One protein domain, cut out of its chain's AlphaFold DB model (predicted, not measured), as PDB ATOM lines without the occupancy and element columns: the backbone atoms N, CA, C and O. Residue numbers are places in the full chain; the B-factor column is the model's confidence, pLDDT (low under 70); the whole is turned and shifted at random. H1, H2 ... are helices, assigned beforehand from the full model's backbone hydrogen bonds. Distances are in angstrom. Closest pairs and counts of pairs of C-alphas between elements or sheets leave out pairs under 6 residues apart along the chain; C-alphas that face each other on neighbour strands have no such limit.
ATOM      1  N   ALA A   2     123.858 180.559 147.679       84.88
ATOM      2  CA  ALA A   2     123.153 179.478 148.394       84.88
ATOM      3  C   ALA A   2     122.248 178.611 147.490       84.88
ATOM      4  O   ALA A   2     122.317 177.387 147.537       84.88
ATOM      5  N   ARG A   3     121.457 179.231 146.599       88.56
ATOM      6  CA  ARG A   3     120.661 178.504 145.588       88.56
ATOM      7  C   ARG A   3     121.535 177.654 144.669       88.56
ATOM      8  O   ARG A   3     121.284 176.473 144.527       88.56
ATOM      9  N   THR A   4     122.592 178.242 144.118       87.75
ATOM     10  CA  THR A   4     123.541 177.580 143.210       87.75
ATOM     11  C   THR A   4     124.230 176.373 143.861       87.75
ATOM     12  O   THR A   4     124.448 175.360 143.210       87.75
ATOM     13  N   GLN A   5     124.549 176.461 145.158       86.69
ATOM     14  CA  GLN A   5     125.122 175.361 145.943       86.69
ATOM     15  C   GLN A   5     124.097 174.257 146.242       86.69
ATOM     16  O   GLN A   5     124.418 173.078 146.180       86.69
ATOM     17  N   LEU A   6     122.849 174.618 146.548       86.81
ATOM     18  CA  LEU A   6     121.768 173.647 146.742       86.81
ATOM     19  C   LEU A   6     121.363 172.967 145.428       86.81
ATOM     20  O   LEU A   6     121.055 171.781 145.417       86.81
ATOM     21  N   GLU A   7     121.403 173.702 144.319       87.06
ATOM     22  CA  GLU A   7     121.136 173.205 142.970       87.06
ATOM     23  C   GLU A   7     122.215 172.214 142.515       87.06
ATOM     24  O   GLU A   7     121.882 171.171 141.958       87.06
ATOM     25  N   SER A   8     123.492 172.458 142.834       83.88
ATOM     26  CA  SER A   8     124.572 171.506 142.534       83.88
ATOM     27  C   SER A   8     124.503 170.218 143.367       83.88
ATOM     28  O   SER A   8     124.909 169.167 142.873       83.88
ATOM     29  N   LEU A   9     123.938 170.262 144.582       82.25
ATOM     30  CA  LEU A   9     123.716 169.080 145.429       82.25
ATOM     31  C   LEU A   9     122.642 168.134 144.872       82.25
ATOM     32  O   LEU A   9     122.747 166.921 145.045       82.25
ATOM     33  N   ILE A  10     121.625 168.671 144.191       82.94
ATOM     34  CA  ILE A  10     120.529 167.881 143.606       82.94
ATOM     35  C   ILE A  10     120.622 167.724 142.081       82.94
ATOM     36  O   ILE A  10     119.746 167.092 141.490       82.94
ATOM     37  N   SER A  11     121.653 168.280 141.442       78.94
ATOM     38  CA  SER A  11     121.887 168.181 139.998       78.94
ATOM     39  C   SER A  11     122.246 166.751 139.583       78.94
ATOM     40  O   SER A  11     123.041 166.072 140.232       78.94
ATOM     41  N   GLU A  12     121.689 166.299 138.459       69.00
ATOM     42  CA  GLU A  12     122.046 165.023 137.822       69.00
ATOM     43  C   GLU A  12     123.287 165.141 136.922       69.00
ATOM     44  O   GLU A  12     123.865 164.132 136.514       69.00
ATOM     45  N   ARG A  13     123.727 166.373 136.622       62.16
ATOM     46  CA  ARG A  13     124.899 166.641 135.783       62.16
ATOM     47  C   ARG A  13     126.167 166.708 136.630       62.16
ATOM     48  O   ARG A  13     126.255 167.499 137.567       62.16
ATOM     49  N   ALA A  14     127.171 165.918 136.254       56.69
ATOM     50  CA  ALA A  14     128.498 165.969 136.854       56.69
ATOM     51  C   ALA A  14     129.236 167.246 136.415       56.69
ATOM     52  O   ALA A  14     129.689 167.351 135.276       56.69
ATOM     53  N   SER A  15     129.390 168.217 137.315       52.09
ATOM     54  CA  SER A  15     130.320 169.332 137.105       52.09
ATOM     55  C   SER A  15     131.733 168.909 137.517       52.09
ATOM     56  O   SER A  15     132.016 168.744 138.701       52.09
ATOM     57  N   GLY A  16     132.626 168.744 136.537       54.91
ATOM     58  CA  GLY A  16     134.073 168.641 136.767       54.91
ATOM     59  C   GLY A  16     134.573 167.328 137.383       54.91
ATOM     60  O   GLY A  16     135.383 167.361 138.304       54.91
ATOM     61  N   GLY A  17     134.107 166.170 136.902       54.59
ATOM     62  CA  GLY A  17     134.724 164.868 137.215       54.59
ATOM     63  C   GLY A  17     134.553 164.347 138.653       54.59
ATOM     64  O   GLY A  17     135.139 163.322 138.994       54.59
ATOM     65  N   LYS A  18     133.749 165.003 139.503       57.97
ATOM     66  CA  LYS A  18     133.403 164.523 140.856       57.97
ATOM     67  C   LYS A  18     132.082 163.737 140.865       57.97
ATOM     68  O   LYS A  18     131.217 163.954 140.018       57.97
ATOM     69  N   ARG A  19     131.948 162.808 141.827       59.69
ATOM     70  CA  ARG A  19     130.761 161.953 142.052       59.69
ATOM     71  C   ARG A  19     129.467 162.782 142.101       59.69
ATOM     72  O   ARG A  19     129.453 163.882 142.643       59.69
ATOM     73  N   VAL A  20     128.378 162.225 141.565       64.88
ATOM     74  CA  VAL A  20     127.038 162.836 141.599       64.88
ATOM     75  C   VAL A  20     126.516 162.836 143.042       64.88
ATOM     76  O   VAL A  20     126.062 161.805 143.535       64.88
ATOM     77  N   LEU A  21     126.569 164.000 143.696       69.00
ATOM     78  CA  LEU A  21     126.219 164.210 145.113       69.00
ATOM     79  C   LEU A  21     124.758 163.851 145.440       69.00
ATOM     80  O   LEU A  21     124.448 163.459 146.561       69.00
ATOM     81  N   ARG A  22     123.866 163.887 144.440       74.88
ATOM     82  CA  ARG A  22     122.455 163.490 144.573       74.88
ATOM     83  C   ARG A  22     122.277 162.037 145.031       74.88
ATOM     84  O   ARG A  22     121.316 161.750 145.732       74.88
ATOM     85  N   LYS A  23     123.178 161.119 144.647       74.31
ATOM     86  CA  LYS A  23     123.080 159.687 145.006       74.31
ATOM     87  C   LYS A  23     123.420 159.401 146.475       74.31
ATOM     88  O   LYS A  23     123.145 158.304 146.942       74.31
ATOM     89  N   GLU A  24     124.016 160.365 147.177       78.69
ATOM     90  CA  GLU A  24     124.415 160.253 148.586       78.69
ATOM     91  C   GLU A  24     123.371 160.869 149.545       78.69
ATOM     92  O   GLU A  24     123.533 160.803 150.760       78.69
ATOM     93  N   LEU A  25     122.286 161.447 149.009       81.31
ATOM     94  CA  LEU A  25     121.205 162.088 149.762       81.31
ATOM     95  C   LEU A  25     119.942 161.211 149.778       81.31
ATOM     96  O   LEU A  25     119.598 160.573 148.783       81.31
ATOM     97  N   ASP A  26     119.209 161.215 150.890       86.31
ATOM     98  CA  ASP A  26     117.922 160.529 151.007       86.31
ATOM     99  C   ASP A  26     116.800 161.287 150.272       86.31
ATOM    100  O   ASP A  26     116.815 162.515 150.133       86.31
ATOM    101  N   ALA A  27     115.780 160.551 149.819       83.00
ATOM    102  CA  ALA A  27     114.693 161.097 149.002       83.00
ATOM    103  C   ALA A  27     113.965 162.285 149.665       83.00
ATOM    104  O   ALA A  27     113.616 163.251 148.988       83.00
ATOM    105  N   LYS A  28     113.800 162.256 150.996       89.00
ATOM    106  CA  LYS A  28     113.118 163.307 151.766       89.00
ATOM    107  C   LYS A  28     113.924 164.609 151.801       89.00
ATOM    108  O   LYS A  28     113.348 165.699 151.750       89.00
ATOM    109  N   THR A  29     115.251 164.524 151.860       85.38
ATOM    110  CA  THR A  29     116.134 165.699 151.799       85.38
ATOM    111  C   THR A  29     116.184 166.288 150.391       85.38
ATOM    112  O   THR A  29     116.074 167.506 150.242       85.38
ATOM    113  N   ILE A  30     116.243 165.448 149.351       84.75
ATOM    114  CA  ILE A  30     116.165 165.892 147.946       84.75
ATOM    115  C   ILE A  30     114.849 166.636 147.678       84.75
ATOM    116  O   ILE A  30     114.849 167.690 147.035       84.75
ATOM    117  N   GLU A  31     113.731 166.124 148.198       88.81
ATOM    118  CA  GLU A  31     112.415 166.757 148.092       88.81
ATOM    119  C   GLU A  31     112.385 168.122 148.797       88.81
ATOM    120  O   GLU A  31     111.972 169.117 148.200       88.81
ATOM    121  N   ARG A  32     112.905 168.221 150.029       89.25
ATOM    122  CA  ARG A  32     112.997 169.498 150.763       89.25
ATOM    123  C   ARG A  32     113.859 170.534 150.046       89.25
ATOM    124  O   ARG A  32     113.452 171.694 149.956       89.25
ATOM    125  N   ILE A  33     115.016 170.130 149.516       88.38
ATOM    126  CA  ILE A  33     115.899 171.019 148.748       88.38
ATOM    127  C   ILE A  33     115.194 171.478 147.467       88.38
ATOM    128  O   ILE A  33     115.241 172.659 147.131       88.38
ATOM    129  N   SER A  34     114.466 170.585 146.797       87.62
ATOM    130  CA  SER A  34     113.702 170.900 145.585       87.62
ATOM    131  C   SER A  34     112.536 171.858 145.865       87.62
ATOM    132  O   SER A  34     112.333 172.815 145.117       87.62
ATOM    133  N   ILE A  35     111.810 171.678 146.976       91.31
ATOM    134  CA  ILE A  35     110.765 172.611 147.432       91.31
ATOM    135  C   ILE A  35     111.373 173.983 147.746       91.31
ATOM    136  O   ILE A  35     110.830 175.009 147.329       91.31
ATOM    137  N   PHE A  36     112.506 174.020 148.455       92.06
ATOM    138  CA  PHE A  36     113.205 175.262 148.774       92.06
ATOM    139  C   PHE A  36     113.694 175.980 147.513       92.06
ATOM    140  O   PHE A  36     113.479 177.184 147.374       92.06
ATOM    141  N   LEU A  37     114.313 175.264 146.572       90.50
ATOM    142  CA  LEU A  37     114.770 175.827 145.305       90.50
ATOM    143  C   LEU A  37     113.595 176.329 144.470       90.50
ATOM    144  O   LEU A  37     113.678 177.434 143.957       90.50
ATOM    145  N   ARG A  38     112.470 175.609 144.402       90.50
ATOM    146  CA  ARG A  38     111.274 176.088 143.692       90.50
ATOM    147  C   ARG A  38     110.734 177.384 144.307       90.50
ATOM    148  O   ARG A  38     110.520 178.347 143.580       90.50
ATOM    149  N   LYS A  39     110.582 177.446 145.636       90.81
ATOM    150  CA  LYS A  39     110.100 178.654 146.335       90.81
ATOM    151  C   LYS A  39     111.063 179.833 146.197       90.81
ATOM    152  O   LYS A  39     110.636 180.946 145.909       90.81
ATOM    153  N   SER A  40     112.362 179.586 146.365       93.50
ATOM    154  CA  SER A  40     113.377 180.644 146.357       93.50
ATOM    155  C   SER A  40     113.703 181.211 144.975       93.50
ATOM    156  O   SER A  40     114.442 182.188 144.890       93.50
ATOM    157  N   THR A  41     113.142 180.651 143.895       90.88
ATOM    158  CA  THR A  41     113.317 181.172 142.526       90.88
ATOM    159  C   THR A  41     112.653 182.529 142.356       90.88
ATOM    160  O   THR A  41     113.192 183.389 141.669       90.88
ATOM    161  N   HIS A  42     111.522 182.745 143.026       90.00
ATOM    162  CA  HIS A  42     110.757 183.987 142.923       90.00
ATOM    163  C   HIS A  42     111.216 185.056 143.921       90.00
ATOM    164  O   HIS A  42     110.823 186.211 143.802       90.00
ATOM    165  N   TRP A  43     112.064 184.711 144.898       92.31
ATOM    166  CA  TRP A  43     112.490 185.649 145.940       92.31
ATOM    167  C   TRP A  43     113.200 186.898 145.402       92.31
ATOM    168  O   TRP A  43     112.857 187.975 145.870       92.31
ATOM    169  N   PRO A  44     114.111 186.833 144.408       91.00
ATOM    170  CA  PRO A  44     114.719 188.046 143.854       91.00
ATOM    171  C   PRO A  44     113.711 189.012 143.215       91.00
ATOM    172  O   PRO A  44     113.918 190.220 143.287       91.00
ATOM    173  N   ALA A  45     112.638 188.489 142.611       88.50
ATOM    174  CA  ALA A  45     111.550 189.294 142.056       88.50
ATOM    175  C   ALA A  45     110.657 189.867 143.170       88.50
ATOM    176  O   ALA A  45     110.310 191.038 143.153       88.50
ATOM    177  N   LEU A  46     110.364 189.077 144.209       90.62
ATOM    178  CA  LEU A  46     109.597 189.538 145.372       90.62
ATOM    179  C   LEU A  46     110.347 190.589 146.206       90.62
ATOM    180  O   LEU A  46     109.727 191.511 146.723       90.62
ATOM    181  N   PHE A  47     111.673 190.484 146.329       93.00
ATOM    182  CA  PHE A  47     112.492 191.507 146.985       93.00
ATOM    183  C   PHE A  47     112.584 192.796 146.158       93.00
ATOM    184  O   PHE A  47     112.739 193.868 146.735       93.00
ATOM    185  N   ARG A  48     112.452 192.702 144.828       93.31
ATOM    186  CA  ARG A  48     112.359 193.840 143.899       93.31
ATOM    187  C   ARG A  48     110.941 193.984 143.354       93.31
ATOM    188  O   ARG A  48     110.740 194.094 142.147       93.31
ATOM    189  N   LEU A  49     109.962 193.960 144.260       91.62
ATOM    190  CA  LEU A  49     108.550 193.933 143.889       91.62
ATOM    191  C   LEU A  49     108.169 195.099 142.971       91.62
ATOM    192  O   LEU A  49     107.442 194.881 142.013       91.62
ATOM    193  N   SER A  50     108.683 196.304 143.239       91.75
ATOM    194  CA  SER A  50     108.413 197.494 142.420       91.75
ATOM    195  C   SER A  50     108.867 197.306 140.971       91.75
ATOM    196  O   SER A  50     108.066 197.462 140.056       91.75
ATOM    197  N   ASP A  51     110.127 196.914 140.763       88.06
ATOM    198  CA  ASP A  51     110.695 196.732 139.424       88.06
ATOM    199  C   ASP A  51     110.021 195.564 138.695       88.06
ATOM    200  O   ASP A  51     109.646 195.677 137.535       88.06
ATOM    201  N   SER A  52     109.804 194.446 139.399       91.12
ATOM    202  CA  SER A  52     109.150 193.264 138.822       91.12
ATOM    203  C   SER A  52     107.684 193.519 138.470       91.12
ATOM    204  O   SER A  52     107.174 192.916 137.531       91.12
ATOM    205  N   LEU A  53     106.998 194.396 139.210       91.44
ATOM    206  CA  LEU A  53     105.635 194.809 138.891       91.44
ATOM    207  C   LEU A  53     105.608 195.722 137.661       91.44
ATOM    208  O   LEU A  53     104.773 195.507 136.790       91.44
ATOM    209  N   ALA A  54     106.527 196.689 137.577       87.25
ATOM    210  CA  ALA A  54     106.652 197.568 136.417       87.25
ATOM    211  C   ALA A  54     106.961 196.768 135.139       87.25
ATOM    212  O   ALA A  54     106.260 196.914 134.146       87.25
ATOM    213  N   GLU A  55     107.925 195.843 135.195       86.56
ATOM    214  CA  GLU A  55     108.257 194.957 134.069       86.56
ATOM    215  C   GLU A  55     107.079 194.054 133.660       86.56
ATOM    216  O   GLU A  55     106.887 193.785 132.477       86.56
ATOM    217  N   ALA A  56     106.279 193.578 134.621       89.38
ATOM    218  CA  ALA A  56     105.128 192.719 134.339       89.38
ATOM    219  C   ALA A  56     103.920 193.474 133.755       89.38
ATOM    220  O   ALA A  56     103.092 192.853 133.090       89.38
ATOM    221  N   ALA A  57     103.808 194.777 134.016       89.81
ATOM    222  CA  ALA A  57     102.726 195.642 133.543       89.81
ATOM    223  C   ALA A  57     103.134 196.519 132.342       89.81
ATOM    224  O   ALA A  57     102.397 197.424 131.970       89.81
ATOM    225  N   GLU A  58     104.295 196.260 131.739       89.44
ATOM    226  CA  GLU A  58     104.869 197.078 130.672       89.44
ATOM    227  C   GLU A  58     104.112 196.911 129.342       89.44
ATOM    228  O   GLU A  58     104.198 195.866 128.687       89.44
TER     229      GLU A  58
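Overview. This is residues 2 to 58 of the 700 residues of an uncharacterized protein of Ancylostoma caninum (UniProt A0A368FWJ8). H1 and H3 lie side by side, running opposite ways, with H2 near one end of the pair; from the other end of H3 the chain leads away through H4 to H5, an arm that makes much of the length. Residues 14 to 19, in the loop between H1 and H2, stick out. The printed part has 57 residues with five named helices, H1 to H5 in that order, and no named strand; its class is all helix. It is only just loose, close to extended, with a radius of gyration of the C-alphas of 15.3 A, and elongated, spanning 44 by 26 by 16 A.

Arrangement. H1, residues 2 to 10, touches H2, residues 21 to 24, the closest C-alphas being those of Ile 10 and Arg 22, 4.9 A apart. H1 also touches H3, residues 27 to 40, closest at the C-alphas of Ile 10 and Ile 30, 6.5 A; they run opposite ways at a shallow tilt of 34 degrees, only just short of steep. H2 and H3 are close but not clearly touching, with the C-alphas of Arg 22 and Ile 30 closest at 7.5 A. H3 and H4, residues 43 to 47, meet only through their link. H4 and H5, residues 49 to 56, touch only at the corner, and only just, with 3 pairs of C-alphas within 8 A; the closest are those of Ala 45 and Ser 52, 5.7 A. H1 and H5 are apart. In H1, H3, H4 and H5 every O i to N i+4 pair is within hydrogen-bond range; H2 is too short for such a pair.

Along the chain. H1 begins at C-alpha 2 (123.153, 179.478, 148.394) and is 12.8 A long. H2 is 5.6 A long, H3 19.8 A and H4 6.0 A. H5, 10.2 A long, ends at C-alpha 56 (105.128, 192.719, 134.339).

Size, cuts and confidence. The C-alphas farthest apart, of Glu 24 and Glu 58, are 45.4 A apart. The printed part has no cut, and no link is long. Mean pLDDT of the printed part is 82.8; residues 12 to 21 are under 70.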